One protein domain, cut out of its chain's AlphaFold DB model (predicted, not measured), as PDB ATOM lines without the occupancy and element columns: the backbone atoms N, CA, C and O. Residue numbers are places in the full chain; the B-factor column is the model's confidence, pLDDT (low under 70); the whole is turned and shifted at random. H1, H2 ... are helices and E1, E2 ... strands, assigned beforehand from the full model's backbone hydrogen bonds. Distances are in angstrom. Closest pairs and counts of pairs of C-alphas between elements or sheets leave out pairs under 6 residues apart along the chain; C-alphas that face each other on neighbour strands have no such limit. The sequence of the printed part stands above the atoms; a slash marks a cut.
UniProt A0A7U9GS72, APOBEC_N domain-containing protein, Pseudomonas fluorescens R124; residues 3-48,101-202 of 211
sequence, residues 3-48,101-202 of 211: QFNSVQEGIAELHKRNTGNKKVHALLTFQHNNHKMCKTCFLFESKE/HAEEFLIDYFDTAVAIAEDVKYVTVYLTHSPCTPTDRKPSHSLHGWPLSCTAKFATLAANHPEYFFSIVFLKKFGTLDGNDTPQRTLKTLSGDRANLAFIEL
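This is residues 3 to 48 and 101 to 202 of the 211 residues of the protein "APOBEC_N domain-containing protein" of Pseudomonas fluorescens R124 (UniProt A0A7U9GS72). A twisted sheet of five strands makes the middle layer, with helices H2, H3, H4 and H5 over one face and the single helix H1 over E1 on the other face. Find 148 printed residues with five named helices and five named strands, in the order H1 E1 E2 H2 H3 E3 H4 E4 H5 E5. The sheet runs E2 E1 E3 E4 E5 and is mixed, and the class is mixed, helices and strands. The whole is compact, with a radius of gyration of the C-alphas of 14.2 A and spans of 39 by 32 by 30 A.

Find C-alpha 7 at (170.816, 148.104, 295.480); from there H1 runs 15.2 A to residue 17. Next come E1, residues 25 to 32, 23.4 A long, and E2, residues 41 to 45. Beyond the cut look for H2, residues 102 to 108, H3, residues 110 to 117, and E3, residues 120 to 127, 19.9 A long. Then find H4, residues 150 to 160, 15.1 A, and E4, residues 165 to 170, 16.4 A. H5, residues 183 to 190, precedes E5, residues 197 to 201, which ends at C-alpha 201, (156.283, 157.129, 288.474).

Start at edge strand E2, which forms a hairpin with E1: they are antiparallel, with N 28 and O 42 2.8 A apart. E1 and E3 are antiparallel too, with N 29 and O 124 at 2.8 A. E3 and E4 are parallel, with N 127 and O 169 at 2.7 A; E4 and E5 are parallel, with N 168 and O 198 at 2.8 A. E3, H4, E4 and E4, H5, E5 are strand-helix-strand units, parallel neighbour strands with a helix between, both with right-handed crossovers. H1 is on the sheet at a height of 9.0 A, over E1; its closest C-alphas to E1 are those of Leu 14 and His 25, 6.8 A. On the opposite face, H3 lies over E1, H4 over E4 and E5, and H5 over E5. H2, on the same face as H4, touches it at a shallow tilt of 24 degrees, the closest C-alphas being those of Glu 103 and Cys 150, 6.5 A. In each of the five helices, every O i to N i+4 pair is within hydrogen-bond range.

Look at Asn 34 and Arg 137 for the two C-alphas farthest apart, 41.8 A. Residues 49 to 100 are not printed, and C-alphas 48 and 101 are 8.3 A apart across this cut. The links E3 to H4 and E4 to H5 are long. Mean pLDDT of the printed part is 92.4; residues 19 to 22 are under 70.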
ATOM      1  N   GLN A   3     167.556 137.886 297.976       92.31
ATOM      2  CA  GLN A   3     168.318 138.935 298.651       92.31
ATOM      3  C   GLN A   3     169.537 139.316 297.811       92.31
ATOM      4  O   GLN A   3     170.259 138.444 297.327       92.31
ATOM      5  N   PHE A   4     169.798 140.616 297.703       90.00
ATOM      6  CA  PHE A   4     170.989 141.160 297.057       90.00
ATOM      7  C   PHE A   4     171.788 141.994 298.055       90.00
ATOM      8  O   PHE A   4     171.216 142.644 298.932       90.00
ATOM      9  N   ASN A   5     173.112 142.013 297.885       88.25
ATOM     10  CA  ASN A   5     174.036 142.807 298.705       88.25
ATOM     11  C   ASN A   5     174.393 144.153 298.046       88.25
ATOM     12  O   ASN A   5     175.355 144.817 298.445       88.25
ATOM     13  N   SER A   6     173.638 144.537 297.015       87.44
ATOM     14  CA  SER A   6     173.770 145.793 296.290       87.44
ATOM     15  C   SER A   6     172.410 146.240 295.757       87.44
ATOM     16  O   SER A   6     171.717 145.488 295.068       87.44
ATOM     17  N   VAL A   7     172.041 147.496 296.026       85.25
ATOM     18  CA  VAL A   7     170.816 148.104 295.480       85.25
ATOM     19  C   VAL A   7     170.893 148.210 293.958       85.25
ATOM     20  O   VAL A   7     169.890 148.007 293.280       85.25
ATOM     21  N   GLN A   8     172.078 148.476 293.403       86.88
ATOM     22  CA  GLN A   8     172.283 148.522 291.956       86.88
ATOM     23  C   GLN A   8     172.011 147.161 291.309       86.88
ATOM     24  O   GLN A   8     171.384 147.113 290.254       86.88
ATOM     25  N   GLU A   9     172.434 146.066 291.947       88.50
ATOM     26  CA  GLU A   9     172.149 144.708 291.464       88.50
ATOM     27  C   GLU A   9     170.648 144.411 291.515       88.50
ATOM     28  O   GLU A   9     170.080 143.959 290.522       88.50
ATOM     29  N   GLY A  10     169.991 144.739 292.634       86.81
ATOM     30  CA  GLY A  10     168.546 144.567 292.781       86.81
ATOM     31  C   GLY A  10     167.747 145.356 291.737       86.81
ATOM     32  O   GLY A  10     166.831 144.816 291.119       86.81
ATOM     33  N   ILE A  11     168.113 146.619 291.493       87.19
ATOM     34  CA  ILE A  11     167.474 147.470 290.478       87.19
ATOM     35  C   ILE A  11     167.723 146.913 289.070       87.19
ATOM     36  O   ILE A  11     166.786 146.819 288.276       87.19
ATOM     37  N   ALA A  12     168.953 146.503 288.750       87.56
ATOM     38  CA  ALA A  12     169.272 145.911 287.452       87.56
ATOM     39  C   ALA A  12     168.458 144.632 287.192       87.56
ATOM     40  O   ALA A  12     167.902 144.460 286.102       87.56
ATOM     41  N   GLU A  13     168.321 143.767 288.200       88.62
ATOM     42  CA  GLU A  13     167.513 142.553 288.098       88.62
ATOM     43  C   GLU A  13     166.016 142.880 287.960       88.62
ATOM     44  O   GLU A  13     165.334 142.284 287.123       88.62
ATOM     45  N   LEU A  14     165.505 143.886 288.682       87.50
ATOM     46  CA  LEU A  14     164.135 144.382 288.515       87.50
ATOM     47  C   LEU A  14     163.876 144.854 287.073       87.50
ATOM     48  O   LEU A  14     162.866 144.486 286.469       87.50
ATOM     49  N   HIS A  15     164.795 145.630 286.488       86.31
ATOM     50  CA  HIS A  15     164.683 146.101 285.104       86.31
ATOM     51  C   HIS A  15     164.724 144.959 284.089       86.31
ATOM     52  O   HIS A  15     163.915 144.939 283.160       86.31
ATOM     53  N   LYS A  16     165.615 143.983 284.278       85.56
ATOM     54  CA  LYS A  16     165.693 142.782 283.436       85.56
ATOM     55  C   LYS A  16     164.389 141.981 283.475       85.56
ATOM     56  O   LYS A  16     163.912 141.527 282.433       85.56
ATOM     57  N   ARG A  17     163.782 141.846 284.659       80.75
ATOM     58  CA  ARG A  17     162.501 141.146 284.858       80.75
ATOM     59  C   ARG A  17     161.285 141.948 284.402       80.75
ATOM     60  O   ARG A  17     160.243 141.355 284.141       80.75
ATOM     61  N   ASN A  18     161.421 143.257 284.188       76.56
ATOM     62  CA  ASN A  18     160.384 144.114 283.602       76.56
ATOM     63  C   ASN A  18     160.212 143.919 282.072       76.56
ATOM     64  O   ASN A  18     159.879 144.855 281.333       76.56
ATOM     65  N   THR A  19     160.439 142.702 281.576       63.91
ATOM     66  CA  THR A  19     160.291 142.323 280.170       63.91
ATOM     67  C   THR A  19     159.120 141.342 280.019       63.91
ATOM     68  O   THR A  19     159.120 140.235 280.551       63.91
ATOM     69  N   GLY A  20     158.074 141.765 279.299       59.56
ATOM     70  CA  GLY A  20     156.831 140.999 279.118       59.56
ATOM     71  C   GLY A  20     155.752 141.243 280.188       59.56
ATOM     72  O   GLY A  20     155.936 142.031 281.109       59.56
ATOM     73  N   ASN A  21     154.604 140.569 280.032       55.62
ATOM     74  CA  ASN A  21     153.378 140.774 280.832       55.62
ATOM     75  C   ASN A  21     153.171 139.752 281.965       55.62
ATOM     76  O   ASN A  21     152.083 139.678 282.525       55.62
ATOM     77  N   LYS A  22     154.148 138.889 282.263       65.62
ATOM     78  CA  LYS A  22     153.837 137.652 282.999       65.62
ATOM     79  C   LYS A  22     153.903 137.757 284.519       65.62
ATOM     80  O   LYS A  22     153.256 136.945 285.166       65.62
ATOM     81  N   LYS A  23     154.681 138.677 285.099       82.06
ATOM     82  CA  LYS A  23     154.853 138.761 286.560       82.06
ATOM     83  C   LYS A  23     155.142 140.184 287.027       82.06
ATOM     84  O   LYS A  23     155.849 140.932 286.353       82.06
ATOM     85  N   VAL A  24     154.606 140.527 288.194       88.25
ATOM     86  CA  VAL A  24     154.937 141.755 288.918       88.25
ATOM     87  C   VAL A  24     156.068 141.440 289.892       88.25
ATOM     88  O   VAL A  24     156.074 140.385 290.530       88.25
ATOM     89  N   HIS A  25     157.027 142.354 290.009       93.50
ATOM     90  CA  HIS A  25     158.129 142.246 290.960       93.50
ATOM     91  C   HIS A  25     158.195 143.504 291.813       93.50
ATOM     92  O   HIS A  25     157.920 144.600 291.319       93.50
ATOM     93  N   ALA A  26     158.577 143.320 293.073       96.00
ATOM     94  CA  ALA A  26     158.749 144.385 294.049       96.00
ATOM     95  C   ALA A  26     160.133 144.273 294.688       96.00
ATOM     96  O   ALA A  26     160.473 143.227 295.232       96.00
ATOM     97  N   LEU A  27     160.932 145.332 294.616       96.88
ATOM     98  CA  LEU A  27     162.239 145.425 295.254       96.88
ATOM     99  C   LEU A  27     162.150 146.380 296.443       96.88
ATOM    100  O   LEU A  27     161.893 147.569 296.266       96.88
ATOM    101  N   LEU A  28     162.397 145.858 297.638       97.81
ATOM    102  CA  LEU A  28     162.471 146.605 298.886       97.81
ATOM    103  C   LEU A  28     163.911 147.052 299.147       97.81
ATOM    104  O   LEU A  28     164.811 146.214 299.244       97.81
ATOM    105  N   THR A  29     164.124 148.359 299.277       96.88
ATOM    106  CA  THR A  29     165.422 148.965 299.596       96.88
ATOM    107  C   THR A  29     165.298 149.945 300.759       96.88
ATOM    108  O   THR A  29     164.215 150.457 301.062       96.88
ATOM    109  N   PHE A  30     166.430 150.222 301.405       96.44
ATOM    110  CA  PHE A  30     166.481 151.048 302.605       96.44
ATOM    111  C   PHE A  30     167.570 152.110 302.518       96.44
ATOM    112  O   PHE A  30     168.629 151.904 301.921       96.44
ATOM    113  N   GLN A  31     167.326 153.227 303.188       95.81
ATOM    114  CA  GLN A  31     168.314 154.255 303.475       95.81
ATOM    115  C   GLN A  31     168.311 154.522 304.980       95.81
ATOM    116  O   GLN A  31     167.250 154.671 305.597       95.81
ATOM    117  N   HIS A  32     169.504 154.563 305.565       93.75
ATOM    118  CA  HIS A  32     169.684 154.689 307.007       93.75
ATOM    119  C   HIS A  32     169.468 156.141 307.466       93.75
ATOM    120  O   HIS A  32     169.440 157.066 306.646       93.75
ATOM    121  N   ASN A  33     169.382 156.370 308.779       91.75
ATOM    122  CA  ASN A  33     169.247 157.710 309.370       91.75
ATOM    123  C   ASN A  33     170.362 158.681 308.945       91.75
ATOM    124  O   ASN A  33     170.128 159.877 308.799       91.75
ATOM    125  N   ASN A  34     171.568 158.172 308.683       91.31
ATOM    126  CA  ASN A  34     172.700 158.960 308.181       91.31
ATOM    127  C   ASN A  34     172.676 159.208 306.655       91.31
ATOM    128  O   ASN A  34     173.687 159.621 306.086       91.31
ATOM    129  N   HIS A  35     171.552 158.917 305.993       87.25
ATOM    130  CA  HIS A  35     171.341 159.025 304.549       87.25
ATOM    131  C   HIS A  35     172.211 158.106 303.677       87.25
ATOM    132  O   HIS A  35     172.200 158.234 302.449       87.25
ATOM    133  N   LYS A  36     172.938 157.143 304.250       91.69
ATOM    134  CA  LYS A  36     173.623 156.116 303.458       91.69
ATOM    135  C   LYS A  36     172.627 155.050 303.014       91.69
ATOM    136  O   LYS A  36     171.759 154.640 303.779       91.69
ATOM    137  N   MET A  37     172.769 154.598 301.772       91.38
ATOM    138  CA  MET A  37     171.994 153.469 301.263       91.38
ATOM    139  C   MET A  37     172.404 152.186 301.982       91.38
ATOM    140  O   MET A  37     173.599 151.894 302.097       91.38
ATOM    141  N   CYS A  38     171.413 151.412 302.420       91.38
ATOM    142  CA  CYS A  38     171.638 150.043 302.855       91.38
ATOM    143  C   CYS A  38     172.123 149.227 301.655       91.38
ATOM    144  O   CYS A  38     171.642 149.399 300.534       91.38
ATOM    145  N   LYS A  39     173.089 148.338 301.881       88.69
ATOM    146  CA  LYS A  39     173.570 147.428 300.833       88.69
ATOM    147  C   LYS A  39     172.554 146.329 300.540       88.69
ATOM    148  O   LYS A  39     172.427 145.903 299.398       88.69
ATOM    149  N   THR A  40     171.835 145.898 301.567       89.44
ATOM    150  CA  THR A  40     170.884 144.799 301.479       89.44
ATOM    151  C   THR A  40     169.571 145.268 300.865       89.44
ATOM    152  O   THR A  40     168.993 146.268 301.291       89.44
ATOM    153  N   CYS A  41     169.076 144.526 299.877       94.19
ATOM    154  CA  CYS A  41     167.727 144.698 299.348       94.19
ATOM    155  C   CYS A  41     167.073 143.350 299.040       94.19
ATOM    156  O   CYS A  41     167.755 142.335 298.876       94.19
ATOM    157  N   PHE A  42     165.742 143.349 298.984       97.31
ATOM    158  CA  PHE A  42     164.934 142.134 298.899       97.31
ATOM    159  C   PHE A  42     163.964 142.216 297.724       97.31
ATOM    160  O   PHE A  42     163.181 143.158 297.625       97.31
ATOM    161  N   LEU A  43     164.012 141.231 296.833       96.06
ATOM    162  CA  LEU A  43     163.167 141.134 295.651       96.06
ATOM    163  C   LEU A  43     162.075 140.080 295.852       96.06
ATOM    164  O   LEU A  43     162.330 138.923 296.208       96.06
ATOM    165  N   PHE A  44     160.848 140.483 295.554       96.19
ATOM    166  CA  PHE A  44     159.639 139.682 295.648       96.19
ATOM    167  C   PHE A  44     159.005 139.541 294.269       96.19
ATOM    168  O   PHE A  44     159.140 140.406 293.402       96.19
ATOM    169  N   GLU A  45     158.314 138.428 294.064       94.12
ATOM    170  CA  GLU A  45     157.674 138.074 292.803       94.12
ATOM    171  C   GLU A  45     156.225 137.675 293.073       94.12
ATOM    172  O   GLU A  45     155.972 136.858 293.958       94.12
ATOM    173  N   SER A  46     155.297 138.200 292.271       92.81
ATOM    174  CA  SER A  46     153.887 137.817 292.315       92.81
ATOM    175  C   SER A  46     153.687 136.342 291.967       92.81
ATOM    176  O   SER A  46     154.311 135.826 291.030       92.81
ATOM    177  N   LYS A  47     152.750 135.688 292.648       92.12
ATOM    178  CA  LYS A  47     152.343 134.306 292.392       92.12
ATOM    179  C   LYS A  47     150.910 134.281 291.871       92.12
ATOM    180  O   LYS A  47     150.033 134.942 292.417       92.12
ATOM    181  N   GLU A  48     150.727 133.568 290.761       88.69
ATOM    182  CA  GLU A  48     149.433 133.369 290.096       88.69
ATOM    183  C   GLU A  48     148.507 132.520 290.984       88.69
ATOM    184  O   GLU A  48     148.979 131.879 291.923       88.69
ATOM    185  N   HIS A 101     150.125 139.150 295.241       94.50
ATOM    186  CA  HIS A 101     150.867 140.236 294.620       94.50
ATOM    187  C   HIS A 101     152.268 140.325 295.238       94.50
ATOM    188  O   HIS A 101     152.468 139.983 296.403       94.50
ATOM    189  N   ALA A 102     153.255 140.805 294.474       95.38
ATOM    190  CA  ALA A 102     154.627 140.931 294.978       95.38
ATOM    191  C   ALA A 102     154.687 141.833 296.224       95.38
ATOM    192  O   ALA A 102     155.454 141.580 297.148       95.38
ATOM    193  N   GLU A 103     153.831 142.853 296.250       97.19
ATOM    194  CA  GLU A 103     153.659 143.782 297.358       97.19
ATOM    195  C   GLU A 103     153.122 143.099 298.623       97.19
ATOM    196  O   GLU A 103     153.506 143.488 299.716       97.19
ATOM    197  N   GLU A 104     152.277 142.071 298.504       96.94
ATOM    198  CA  GLU A 104     151.735 141.352 299.667       96.94
ATOM    199  C   GLU A 104     152.824 140.538 300.368       96.94
ATOM    200  O   GLU A 104     152.972 140.643 301.582       96.94
ATOM    201  N   PHE A 105     153.647 139.817 299.603       96.94
ATOM    202  CA  PHE A 105     154.796 139.093 300.156       96.94
ATOM    203  C   PHE A 105     155.850 140.030 300.756       96.94
ATOM    204  O   PHE A 105     156.504 139.684 301.735       96.94
ATOM    205  N   LEU A 106     156.026 141.217 300.166       97.62
ATOM    206  CA  LEU A 106     156.916 142.243 300.704       97.62
ATOM    207  C   LEU A 106     156.413 142.755 302.055       97.62
ATOM    208  O   LEU A 106     157.208 142.878 302.981       97.62
ATOM    209  N   ILE A 107     155.117 143.063 302.155       98.06
ATOM    210  CA  ILE A 107     154.499 143.583 303.379       98.06
ATOM    211  C   ILE A 107     154.580 142.550 304.504       98.06
ATOM    212  O   ILE A 107     154.965 142.908 305.610       98.06
ATOM    213  N   ASP A 108     154.297 141.279 304.212       97.25
ATOM    214  CA  ASP A 108     154.403 140.182 305.183       97.25
ATOM    215  C   ASP A 108     155.831 140.021 305.743       97.25
ATOM    216  O   ASP A 108     156.032 139.751 306.923       97.25
ATOM    217  N   TYR A 109     156.847 140.269 304.910       97.19
ATOM    218  CA  TYR A 109     158.258 140.168 305.296       97.19
ATOM    219  C   TYR A 109     158.854 141.477 305.856       97.19
ATOM    220  O   TYR A 109     160.024 141.506 306.247       97.19
ATOM    221  N   PHE A 110     158.094 142.576 305.880       98.00
ATOM    222  CA  PHE A 110     158.636 143.924 306.079       98.00
ATOM    223  C   PHE A 110     159.415 144.082 307.392       98.00
ATOM    224  O   PHE A 110     160.567 144.518 307.364       98.00
ATOM    225  N   ASP A 111     158.836 143.658 308.517       96.94
ATOM    226  CA  ASP A 111     159.470 143.782 309.838       96.94
ATOM    227  C   ASP A 111     160.791 143.011 309.916       96.94
ATOM    228  O   ASP A 111     161.778 143.488 310.480       96.94
ATOM    229  N   THR A 112     160.846 141.842 309.271       97.38
ATOM    230  CA  THR A 112     162.072 141.039 309.197       97.38
ATOM    231  C   THR A 112     163.135 141.756 308.368       97.38
ATOM    232  O   THR A 112     164.298 141.824 308.765       97.38
ATOM    233  N   ALA A 113     162.753 142.336 307.228       96.56
ATOM    234  CA  ALA A 113     163.677 143.067 306.367       96.56
ATOM    235  C   ALA A 113     164.257 144.315 307.051       96.56
ATOM    236  O   ALA A 113     165.454 144.577 306.931       96.56
ATOM    237  N   VAL A 114     163.430 145.060 307.787       96.00
ATOM    238  CA  VAL A 114     163.860 146.235 308.558       96.00
ATOM    239  C   VAL A 114     164.804 145.837 309.691       96.00
ATOM    240  O   VAL A 114     165.835 146.487 309.871       96.00
ATOM    241  N   ALA A 115     164.501 144.753 310.412       95.50
ATOM    242  CA  ALA A 115     165.375 144.232 311.459       95.50
ATOM    243  C   ALA A 115     166.757 143.826 310.919       95.50
ATOM    244  O   ALA A 115     167.757 144.052 311.589       95.50
ATOM    245  N   ILE A 116     166.825 143.277 309.699       94.62
ATOM    246  CA  ILE A 116     168.092 142.942 309.026       94.62
ATOM    247  C   ILE A 116     168.844 144.198 308.561       94.62
ATOM    248  O   ILE A 116     170.074 144.220 308.581       94.62
ATOM    249  N   ALA A 117     168.130 145.212 308.068       92.69
ATOM    250  CA  ALA A 117     168.749 146.411 307.509       92.69
ATOM    251  C   ALA A 117     169.367 147.319 308.585       92.69
ATOM    252  O   ALA A 117     170.412 147.909 308.317       92.69
ATOM    253  N   GLU A 118     168.743 147.376 309.771       92.06
ATOM    254  CA  GLU A 118     169.114 148.215 310.920       92.06
ATOM    255  C   GLU A 118     169.142 149.735 310.615       92.06
ATOM    256  O   GLU A 118     169.336 150.176 309.486       92.06
ATOM    257  N   ASP A 119     168.921 150.582 311.630       93.00
ATOM    258  CA  ASP A 119     169.026 152.060 311.529       93.00
ATOM    259  C   ASP A 119     168.267 152.709 310.339       93.00
ATOM    260  O   ASP A 119     168.670 153.739 309.794       93.00
ATOM    261  N   VAL A 120     167.155 152.102 309.908       95.06
ATOM    262  CA  VAL A 120     166.383 152.526 308.729       95.06
ATOM    263  C   VAL A 120     165.633 153.833 308.990       95.06
ATOM    264  O   VAL A 120     165.016 154.011 310.040       95.06
ATOM    265  N   LYS A 121     165.613 154.726 307.991       95.81
ATOM    266  CA  LYS A 121     164.756 155.925 307.989       95.81
ATOM    267  C   LYS A 121     163.850 156.042 306.775       95.81
ATOM    268  O   LYS A 121     162.685 156.421 306.909       95.81
ATOM    269  N   TYR A 122     164.389 155.739 305.600       97.62
ATOM    270  CA  TYR A 122     163.648 155.798 304.347       97.62
ATOM    271  C   TYR A 122     163.549 154.401 303.756       97.62
ATOM    272  O   TYR A 122     164.542 153.680 303.647       97.62
ATOM    273  N   VAL A 123     162.338 154.043 303.360       98.06
ATOM    274  CA  VAL A 123     162.002 152.789 302.702       98.06
ATOM    275  C   VAL A 123     161.621 153.125 301.273       98.06
ATOM    276  O   VAL A 123     160.718 153.930 301.044       98.06
ATOM    277  N   THR A 124     162.286 152.510 300.302       97.88
ATOM    278  CA  THR A 124     161.900 152.642 298.896       97.88
ATOM    279  C   THR A 124     161.481 151.287 298.357       97.88
ATOM    280  O   THR A 124     162.201 150.301 298.483       97.88
ATOM    281  N   VAL A 125     160.298 151.237 297.754       98.12
ATOM    282  CA  VAL A 125     159.768 150.043 297.101       98.12
ATOM    283  C   VAL A 125     159.711 150.312 295.610       98.12
ATOM    284  O   VAL A 125     158.905 151.125 295.165       98.12
ATOM    285  N   TYR A 126     160.552 149.637 294.833       96.06
ATOM    286  CA  TYR A 126     160.509 149.703 293.376       96.06
ATOM    287  C   TYR A 126     159.627 148.588 292.827       96.06
ATOM    288  O   TYR A 126     159.852 147.413 293.105       96.06
ATOM    289  N   LEU A 127     158.649 148.947 292.009       94.69
ATOM    290  CA  LEU A 127     157.672 148.041 291.427       94.69
ATOM    291  C   LEU A 127     157.774 148.052 289.905       94.69
ATOM    292  O   LEU A 127     157.871 149.110 289.275       94.69
ATOM    293  N   THR A 128     157.675 146.880 289.279       92.75
ATOM    294  CA  THR A 128     157.582 146.822 287.809       92.75
ATOM    295  C   THR A 128     156.293 147.459 287.291       92.75
ATOM    296  O   THR A 128     156.289 148.025 286.198       92.75
ATOM    297  N   HIS A 129     155.229 147.420 288.092       92.06
ATOM    298  CA  HIS A 129     153.915 147.982 287.797       92.06
ATOM    299  C   HIS A 129     153.400 148.776 289.000       92.06
ATOM    300  O   HIS A 129     153.733 148.458 290.137       92.06
ATOM    301  N   SER A 130     152.596 149.811 288.765       94.00
ATOM    302  CA  SER A 130     151.944 150.566 289.834       94.00
ATOM    303  C   SER A 130     151.126 149.629 290.724       94.00
ATOM    304  O   SER A 130     150.537 148.680 290.196       94.00
ATOM    305  N   PRO A 131     151.030 149.905 292.036       95.56
ATOM    306  CA  PRO A 131     150.204 149.094 292.917       95.56
ATOM    307  C   PRO A 131     148.760 149.089 292.418       95.56
ATOM    308  O   PRO A 131     148.249 150.118 291.966       95.56
ATOM    309  N   CYS A 132     148.110 147.928 292.506       94.88
ATOM    310  CA  CYS A 132     146.700 147.831 292.150       94.88
ATOM    311  C   CYS A 132     145.829 148.679 293.087       94.88
ATOM    312  O   CYS A 132     146.128 148.831 294.277       94.88
ATOM    313  N   THR A 133     144.731 149.183 292.535       94.88
ATOM    314  CA  THR A 133     143.697 149.969 293.205       94.88
ATOM    315  C   THR A 133     142.466 149.103 293.509       94.88
ATOM    316  O   THR A 133     142.317 148.018 292.941       94.88
ATOM    317  N   PRO A 134     141.543 149.559 294.378       90.88
ATOM    318  CA  PRO A 134     140.319 148.811 294.686       90.88
ATOM    319  C   PRO A 134     139.395 148.573 293.483       90.88
ATOM    320  O   PRO A 134     138.560 147.676 293.530       90.88
ATOM    321  N   THR A 135     139.523 149.378 292.426       90.38
ATOM    322  CA  THR A 135     138.673 149.322 291.227       90.38
ATOM    323  C   THR A 135     139.265 148.491 290.091       90.38
ATOM    324  O   THR A 135     138.643 148.368 289.037       90.38
ATOM    325  N   ASP A 136     140.463 147.930 290.268       90.88
ATOM    326  CA  ASP A 136     141.031 147.011 289.284       90.88
ATOM    327  C   ASP A 136     140.231 145.702 289.216       90.88
ATOM    328  O   ASP A 136     139.555 145.311 290.161       90.88
ATOM    329  N   ARG A 137     140.322 144.984 288.088       86.06
ATOM    330  CA  ARG A 137     139.541 143.755 287.841       86.06
ATOM    331  C   ARG A 137     139.775 142.651 288.884       86.06
ATOM    332  O   ARG A 137     138.853 141.902 289.189       86.06
ATOM    333  N   LYS A 138     141.012 142.513 289.370       85.38
ATOM    334  CA  LYS A 138     141.413 141.551 290.410       85.38
ATOM    335  C   LYS A 138     142.327 142.289 291.400       85.38
ATOM    336  O   LYS A 138     143.545 142.245 291.229       85.38
ATOM    337  N   PRO A 139     141.770 143.050 292.358       89.31
ATOM    338  CA  PRO A 139     142.578 143.724 293.361       89.31
ATOM    339  C   PRO A 139     143.200 142.687 294.304       89.31
ATOM    340  O   PRO A 139     142.661 141.595 294.511       89.31
ATOM    341  N   SER A 140     144.345 143.034 294.888       91.44
ATOM    342  CA  SER A 140     145.041 142.138 295.810       91.44
ATOM    343  C   SER A 140     144.220 141.896 297.079       91.44
ATOM    344  O   SER A 140     143.627 142.830 297.634       91.44
ATOM    345  N   HIS A 141     144.196 140.649 297.547       92.19
ATOM    346  CA  HIS A 141     143.367 140.196 298.672       92.19
ATOM    347  C   HIS A 141     143.978 139.022 299.458       92.19
ATOM    348  O   HIS A 141     143.341 138.500 300.367       92.19
ATOM    349  N   SER A 142     145.196 138.608 299.118       91.81
ATOM    350  CA  SER A 142     145.815 137.372 299.611       91.81
ATOM    351  C   SER A 142     146.420 137.549 301.007       91.81
ATOM    352  O   SER A 142     146.573 136.580 301.745       91.81
ATOM    353  N   LEU A 143     146.736 138.788 301.401       92.06
ATOM    354  CA  LEU A 143     147.235 139.089 302.744       92.06
ATOM    355  C   LEU A 143     146.069 139.214 303.745       92.06
ATOM    356  O   LEU A 143     145.372 140.230 303.783       92.06
ATOM    357  N   HIS A 144     145.846 138.172 304.550       89.75
ATOM    358  CA  HIS A 144     144.715 138.089 305.481       89.75
ATOM    359  C   HIS A 144     144.745 139.195 306.553       89.75
ATOM    360  O   HIS A 144     145.783 139.482 307.142       89.75
ATOM    361  N   GLY A 145     143.590 139.807 306.834       92.62
ATOM    362  CA  GLY A 145     143.462 140.904 307.804       92.62
ATOM    363  C   GLY A 145     143.884 142.285 307.279       92.62
ATOM    364  O   GLY A 145     143.714 143.276 307.985       92.62
ATOM    365  N   TRP A 146     144.379 142.370 306.042       96.06
ATOM    366  CA  TRP A 146     144.743 143.626 305.386       96.06
ATOM    367  C   TRP A 146     143.657 144.092 304.406       96.06
ATOM    368  O   TRP A 146     142.889 143.274 303.893       96.06
ATOM    369  N   PRO A 147     143.569 145.404 304.107       95.75
ATOM    370  CA  PRO A 147     142.581 145.910 303.159       95.75
ATOM    371  C   PRO A 147     142.809 145.385 301.735       95.75
ATOM    372  O   PRO A 147     143.914 144.996 301.348       95.75
ATOM    373  N   LEU A 148     141.752 145.433 300.922       94.19
ATOM    374  CA  LEU A 148     141.845 145.171 299.485       94.19
ATOM    375  C   LEU A 148     142.756 146.193 298.800       94.19
ATOM    376  O   LEU A 148     142.758 147.365 299.172       94.19
ATOM    377  N   SER A 149     143.431 145.762 297.729       95.75
ATOM    378  CA  SER A 149     144.353 146.546 296.890       95.75
ATOM    379  C   SER A 149     145.717 146.857 297.515       95.75
ATOM    380  O   SER A 149     145.838 147.150 298.702       95.75
ATOM    381  N   CYS A 150     146.769 146.851 296.695       97.19
ATOM    382  CA  CYS A 150     148.128 147.130 297.160       97.19
ATOM    383  C   CYS A 150     148.279 148.585 297.616       97.19
ATOM    384  O   CYS A 150     149.009 148.851 298.566       97.19
ATOM    385  N   THR A 151     147.553 149.526 297.002       97.38
ATOM    386  CA  THR A 151     147.561 150.936 297.418       97.38
ATOM    387  C   THR A 151     147.087 151.109 298.861       97.38
ATOM    388  O   THR A 151     147.756 151.781 299.648       97.38
ATOM    389  N   ALA A 152     145.970 150.478 299.241       97.19
ATOM    390  CA  ALA A 152     145.461 150.558 300.612       97.19
ATOM    391  C   ALA A 152     146.348 149.789 301.604       97.19
ATOM    392  O   ALA A 152     146.515 150.213 302.752       97.19
ATOM    393  N   LYS A 153     146.965 148.683 301.164       98.19
ATOM    394  CA  LYS A 153     147.938 147.949 301.980       98.19
ATOM    395  C   LYS A 153     149.176 148.792 302.279       98.19
ATOM    396  O   LYS A 153     149.548 148.897 303.440       98.19
ATOM    397  N   PHE A 154     149.748 149.500 301.303       98.44
ATOM    398  CA  PHE A 154     150.844 150.441 301.573       98.44
ATOM    399  C   PHE A 154     150.433 151.584 302.503       98.44
ATOM    400  O   PHE A 154     151.214 151.973 303.367       98.44
ATOM    401  N   ALA A 155     149.203 152.094 302.380       98.12
ATOM    402  CA  ALA A 155     148.683 153.086 303.317       98.12
ATOM    403  C   ALA A 155     148.621 152.542 304.754       98.12
ATOM    404  O   ALA A 155     148.974 153.248 305.695       98.12
ATOM    405  N   THR A 156     148.207 151.285 304.917       98.19
ATOM    406  CA  THR A 156     148.155 150.601 306.218       98.19
ATOM    407  C   THR A 156     149.558 150.325 306.757       98.19
ATOM    408  O   THR A 156     149.819 150.592 307.924       98.19
ATOM    409  N   LEU A 157     150.500 149.910 305.907       98.19
ATOM    410  CA  LEU A 157     151.896 149.720 306.301       98.19
ATOM    411  C   LEU A 157     152.496 151.039 306.809       98.19
ATOM    412  O   LEU A 157     153.035 151.100 307.909       98.19
ATOM    413  N   ALA A 158     152.317 152.125 306.057       98.19
ATOM    414  CA  ALA A 158     152.765 153.452 306.469       98.19
ATOM    415  C   ALA A 158     152.054 153.966 307.736       98.19
ATOM    416  O   ALA A 158     152.593 154.819 308.438       98.19
ATOM    417  N   ALA A 159     150.845 153.475 308.036       97.75
ATOM    418  CA  ALA A 159     150.139 153.752 309.287       97.75
ATOM    419  C   ALA A 159     150.778 153.067 310.487       97.75
ATOM    420  O   ALA A 159     150.898 153.689 311.539       97.75
ATOM    421  N   ASN A 160     151.156 151.806 310.304       97.62
ATOM    422  CA  ASN A 160     151.714 150.966 311.351       97.62
ATOM    423  C   ASN A 160     153.164 151.349 311.676       97.62
ATOM    424  O   ASN A 160     153.594 151.136 312.803       97.62
ATOM    425  N   HIS A 161     153.870 151.973 310.725       97.69
ATOM    426  CA  HIS A 161     155.263 152.403 310.873       97.69
ATOM    427  C   HIS A 161     155.450 153.909 310.595       97.69
ATOM    428  O   HIS A 161     156.056 154.294 309.584       97.69
ATOM    429  N   PRO A 162     154.907 154.803 311.443       97.31
ATOM    430  CA  PRO A 162     155.017 156.253 311.258       97.31
ATOM    431  C   PRO A 162     156.459 156.789 311.336       97.31
ATOM    432  O   PRO A 162     156.730 157.907 310.898       97.31
ATOM    433  N   GLU A 163     157.392 156.018 311.890       96.25
ATOM    434  CA  GLU A 163     158.811 156.344 312.017       96.25
ATOM    435  C   GLU A 163     159.563 156.354 310.676       96.25
ATOM    436  O   GLU A 163     160.579 157.054 310.555       96.25
ATOM    437  N   TYR A 164     159.054 155.646 309.662       97.62
ATOM    438  CA  TYR A 164     159.665 155.547 308.336       97.62
ATOM    439  C   TYR A 164     158.967 156.426 307.301       97.62
ATOM    440  O   TYR A 164     157.759 156.666 307.354       97.62
ATOM    441  N   PHE A 165     159.743 156.862 306.310       98.06
ATOM    442  CA  PHE A 165     159.232 157.495 305.099       98.06
ATOM    443  C   PHE A 165     159.240 156.499 303.943       98.06
ATOM    444  O   PHE A 165     160.299 156.014 303.546       98.06
ATOM    445  N   PHE A 166     158.067 156.228 303.379       98.50
ATOM    446  CA  PHE A 166     157.875 155.283 302.288       98.50
ATOM    447  C   PHE A 166     157.826 155.997 300.937       98.50
ATOM    448  O   PHE A 166     157.039 156.922 300.734       98.50
ATOM    449  N   SER A 167     158.628 155.523 299.988       98.06
ATOM    450  CA  SER A 167     158.570 155.911 298.578       98.06
ATOM    451  C   SER A 167     158.235 154.697 297.721       98.06
ATOM    452  O   SER A 167     159.041 153.779 297.590       98.06
ATOM    453  N   ILE A 168     157.046 154.684 297.125       98.19
ATOM    454  CA  ILE A 168     156.603 153.631 296.209       98.19
ATOM    455  C   ILE A 168     156.876 154.095 294.783       98.19
ATOM    456  O   ILE A 168     156.190 154.968 294.249       98.19
ATOM    457  N   VAL A 169     157.899 153.519 294.172       96.38
ATOM    458  CA  VAL A 169     158.373 153.858 292.834       96.38
ATOM    459  C   VAL A 169     157.870 152.807 291.852       96.38
ATOM    460  O   VAL A 169     158.074 151.624 292.085       96.38
ATOM    461  N   PHE A 170     157.242 153.192 290.742       93.62
ATOM    462  CA  PHE A 170     156.743 152.235 289.748       93.62
ATOM    463  C   PHE A 170     157.163 152.574 288.318       93.62
ATOM    464  O   PHE A 170     157.223 153.741 287.932       93.62
ATOM    465  N   LEU A 171     157.452 151.531 287.530       90.44
ATOM    466  CA  LEU A 171     157.977 151.650 286.162       90.44
ATOM    467  C   LEU A 171     156.887 151.728 285.083       90.44
ATOM    468  O   LEU A 171     157.105 152.296 284.014       90.44
ATOM    469  N   LYS A 172     155.734 151.101 285.323       89.69
ATOM    470  CA  LYS A 172     154.594 151.061 284.397       89.69
ATOM    471  C   LYS A 172     153.304 151.282 285.167       89.69
ATOM    472  O   LYS A 172     153.195 150.860 286.313       89.69
ATOM    473  N   LYS A 173     152.317 151.905 284.534       91.12
ATOM    474  CA  LYS A 173     150.955 151.973 285.073       91.12
ATOM    475  C   LYS A 173     150.259 150.626 284.858       91.12
ATOM    476  O   LYS A 173     150.594 149.899 283.923       91.12
ATOM    477  N   PHE A 174     149.329 150.284 285.738       88.50
ATOM    478  CA  PHE A 174     148.571 149.037 285.694       88.50
ATOM    479  C   PHE A 174     147.083 149.290 285.914       88.50
ATOM    480  O   PHE A 174     146.701 150.200 286.652       88.50
ATOM    481  N   GLY A 175     146.257 148.449 285.288       86.81
ATOM    482  CA  GLY A 175     144.812 148.440 285.481       86.81
ATOM    483  C   GLY A 175     144.183 149.795 285.178       86.81
ATOM    484  O   GLY A 175     144.439 150.401 284.143       86.81
ATOM    485  N   THR A 176     143.377 150.281 286.109       86.19
ATOM    486  CA  THR A 176     142.672 151.571 286.049       86.19
ATOM    487  C   THR A 176     143.592 152.795 286.044       86.19
ATOM    488  O   THR A 176     143.138 153.900 285.750       86.19
ATOM    489  N   LEU A 177     144.882 152.627 286.355       89.44
ATOM    490  CA  LEU A 177     145.876 153.689 286.214       89.44
ATOM    491  C   LEU A 177     146.465 153.753 284.802       89.44
ATOM    492  O   LEU A 177     147.141 154.732 284.480       89.44
ATOM    493  N   ASP A 178     146.228 152.748 283.957       86.50
ATOM    494  CA  ASP A 178     146.595 152.832 282.548       86.50
ATOM    495  C   ASP A 178     145.775 153.936 281.859       86.50
ATOM    496  O   ASP A 178     144.569 154.060 282.061       86.50
ATOM    497  N   GLY A 179     146.448 154.812 281.112       82.31
ATOM    498  CA  GLY A 179     145.841 156.032 280.559       82.31
ATOM    499  C   GLY A 179     145.527 157.154 281.567       82.31
ATOM    500  O   GLY A 179     145.020 158.194 281.159       82.31
ATOM    501  N   ASN A 180     145.841 157.007 282.861       87.06
ATOM    502  CA  ASN A 180     145.686 158.089 283.840       87.06
ATOM    503  C   ASN A 180     146.879 159.058 283.767       87.06
ATOM    504  O   ASN A 180     148.019 158.651 283.993       87.06
ATOM    505  N   ASP A 181     146.635 160.344 283.510       88.00
ATOM    506  CA  ASP A 181     147.687 161.371 283.404       88.00
ATOM    507  C   ASP A 181     148.279 161.810 284.754       88.00
ATOM    508  O   ASP A 181     149.347 162.421 284.806       88.00
ATOM    509  N   THR A 182     147.612 161.484 285.865       90.25
ATOM    510  CA  THR A 182     148.012 161.862 287.232       90.25
ATOM    511  C   THR A 182     147.991 160.666 288.199       90.25
ATOM    512  O   THR A 182     147.333 160.705 289.251       90.25
ATOM    513  N   PRO A 183     148.721 159.576 287.895       93.19
ATOM    514  CA  PRO A 183     148.658 158.348 288.684       93.19
ATOM    515  C   PRO A 183     149.151 158.562 290.121       93.19
ATOM    516  O   PRO A 183     148.561 158.021 291.049       93.19
ATOM    517  N   GLN A 184     150.161 159.413 290.337       94.62
ATOM    518  CA  GLN A 184     150.687 159.723 291.670       94.62
ATOM    519  C   GLN A 184     149.632 160.419 292.532       94.62
ATOM    520  O   GLN A 184     149.444 160.041 293.684       94.62
ATOM    521  N   ARG A 185     148.913 161.408 291.977       94.31
ATOM    522  CA  ARG A 185     147.840 162.114 292.697       94.31
ATOM    523  C   ARG A 185     146.700 161.162 293.039       94.31
ATOM    524  O   ARG A 185     146.235 161.165 294.172       94.31
ATOM    525  N   THR A 186     146.300 160.331 292.079       95.31
ATOM    526  CA  THR A 186     145.238 159.334 292.266       95.31
ATOM    527  C   THR A 186     145.592 158.364 293.393       95.31
ATOM    528  O   THR A 186     144.820 158.198 294.334       95.31
ATOM    529  N   LEU A 187     146.794 157.782 293.346       96.44
ATOM    530  CA  LEU A 187     147.298 156.872 294.374       96.44
ATOM    531  C   LEU A 187     147.411 157.546 295.746       96.44
ATOM    532  O   LEU A 187     147.020 156.954 296.750       96.44
ATOM    533  N   LYS A 188     147.882 158.797 295.789       96.06
ATOM    534  CA  LYS A 188     147.989 159.578 297.024       96.06
ATOM    535  C   LYS A 188     146.620 159.774 297.684       96.06
ATOM    536  O   LYS A 188     146.459 159.428 298.854       96.06
ATOM    537  N   THR A 189     145.611 160.186 296.917       95.88
ATOM    538  CA  THR A 189     144.234 160.336 297.411       95.88
ATOM    539  C   THR A 189     143.648 159.003 297.882       95.88
ATOM    540  O   THR A 189     143.104 158.936 298.982       95.88
ATOM    541  N   LEU A 190     143.813 157.922 297.111       95.19
ATOM    542  CA  LEU A 190     143.347 156.582 297.501       95.19
ATOM    543  C   LEU A 190     144.027 156.060 298.777       95.19
ATOM    544  O   LEU A 190     143.429 155.294 299.525       95.19
ATOM    545  N   SER A 191     145.264 156.485 299.036       94.88
ATOM    546  CA  SER A 191     146.015 156.144 300.249       94.88
ATOM    547  C   SER A 191     145.690 157.027 301.466       94.88
ATOM    548  O   SER A 191     146.297 156.853 302.522       94.88
ATOM    549  N   GLY A 192     144.760 157.981 301.333       93.94
ATOM    550  CA  GLY A 192     144.390 158.916 302.399       93.94
ATOM    551  C   GLY A 192     145.376 160.070 302.608       93.94
ATOM    552  O   GLY A 192     145.471 160.578 303.720       93.94
ATOM    553  N   ASP A 193     146.133 160.460 301.573       92.88
ATOM    554  CA  ASP A 193     147.083 161.585 301.596       92.88
ATOM    555  C   ASP A 193     148.080 161.559 302.773       92.88
ATOM    556  O   ASP A 193     148.423 162.584 303.367       92.88
ATOM    557  N   ARG A 194     148.588 160.367 303.097       94.75
ATOM    558  CA  ARG A 194     149.532 160.159 304.202       94.75
ATOM    559  C   ARG A 194     150.834 160.938 304.017       94.75
ATOM    560  O   ARG A 194     151.466 160.885 302.967       94.75
ATOM    561  N   ALA A 195     151.273 161.614 305.078       95.06
ATOM    562  CA  ALA A 195     152.475 162.451 305.052       95.06
ATOM    563  C   ALA A 195     153.782 161.653 304.885       95.06
ATOM    564  O   ALA A 195     154.751 162.180 304.345       95.06
ATOM    565  N   ASN A 196     153.812 160.395 305.332       97.75
ATOM    566  CA  ASN A 196     154.980 159.518 305.265       97.75
ATOM    567  C   ASN A 196     154.926 158.503 304.109       97.75
ATOM    568  O   ASN A 196     155.673 157.529 304.127       97.75
ATOM    569  N   LEU A 197     154.057 158.715 303.114       98.44
ATOM    570  CA  LEU A 197     153.908 157.839 301.954       98.44
ATOM    571  C   LEU A 197     153.855 158.662 300.664       98.44
ATOM    572  O   LEU A 197     152.987 159.515 300.483       98.44
ATOM    573  N   ALA A 198     154.768 158.373 299.745       97.88
ATOM    574  CA  ALA A 198     154.822 158.985 298.425       97.88
ATOM    575  C   ALA A 198     154.740 157.927 297.321       97.88
ATOM    576  O   ALA A 198     155.249 156.818 297.462       97.88
ATOM    577  N   PHE A 199     154.144 158.306 296.190       97.50
ATOM    578  CA  PHE A 199     154.096 157.501 294.970       97.50
ATOM    579  C   PHE A 199     154.830 158.231 293.851       97.50
ATOM    580  O   PHE A 199     154.589 159.417 293.615       97.50
ATOM    581  N   ILE A 200     155.716 157.527 293.155       96.19
ATOM    582  CA  ILE A 200     156.607 158.090 292.143       96.19
ATOM    583  C   ILE A 200     156.536 157.208 290.898       96.19
ATOM    584  O   ILE A 200     156.827 156.019 290.943       96.19
ATOM    585  N   GLU A 201     156.169 157.801 289.769       93.19
ATOM    586  CA  GLU A 201     156.283 157.129 288.474       93.19
ATOM    587  C   GLU A 201     157.672 157.413 287.910       93.19
ATOM    588  O   GLU A 201     158.030 158.580 287.714       93.19
ATOM    589  N   LEU A 202     158.440 156.367 287.611       86.56
ATOM    590  CA  LEU A 202     159.639 156.518 286.799       86.56
ATOM    591  C   LEU A 202     159.202 156.674 285.348       86.56
ATOM    592  O   LEU A 202     158.911 155.702 284.650       86.56
TER     593      LEU A 202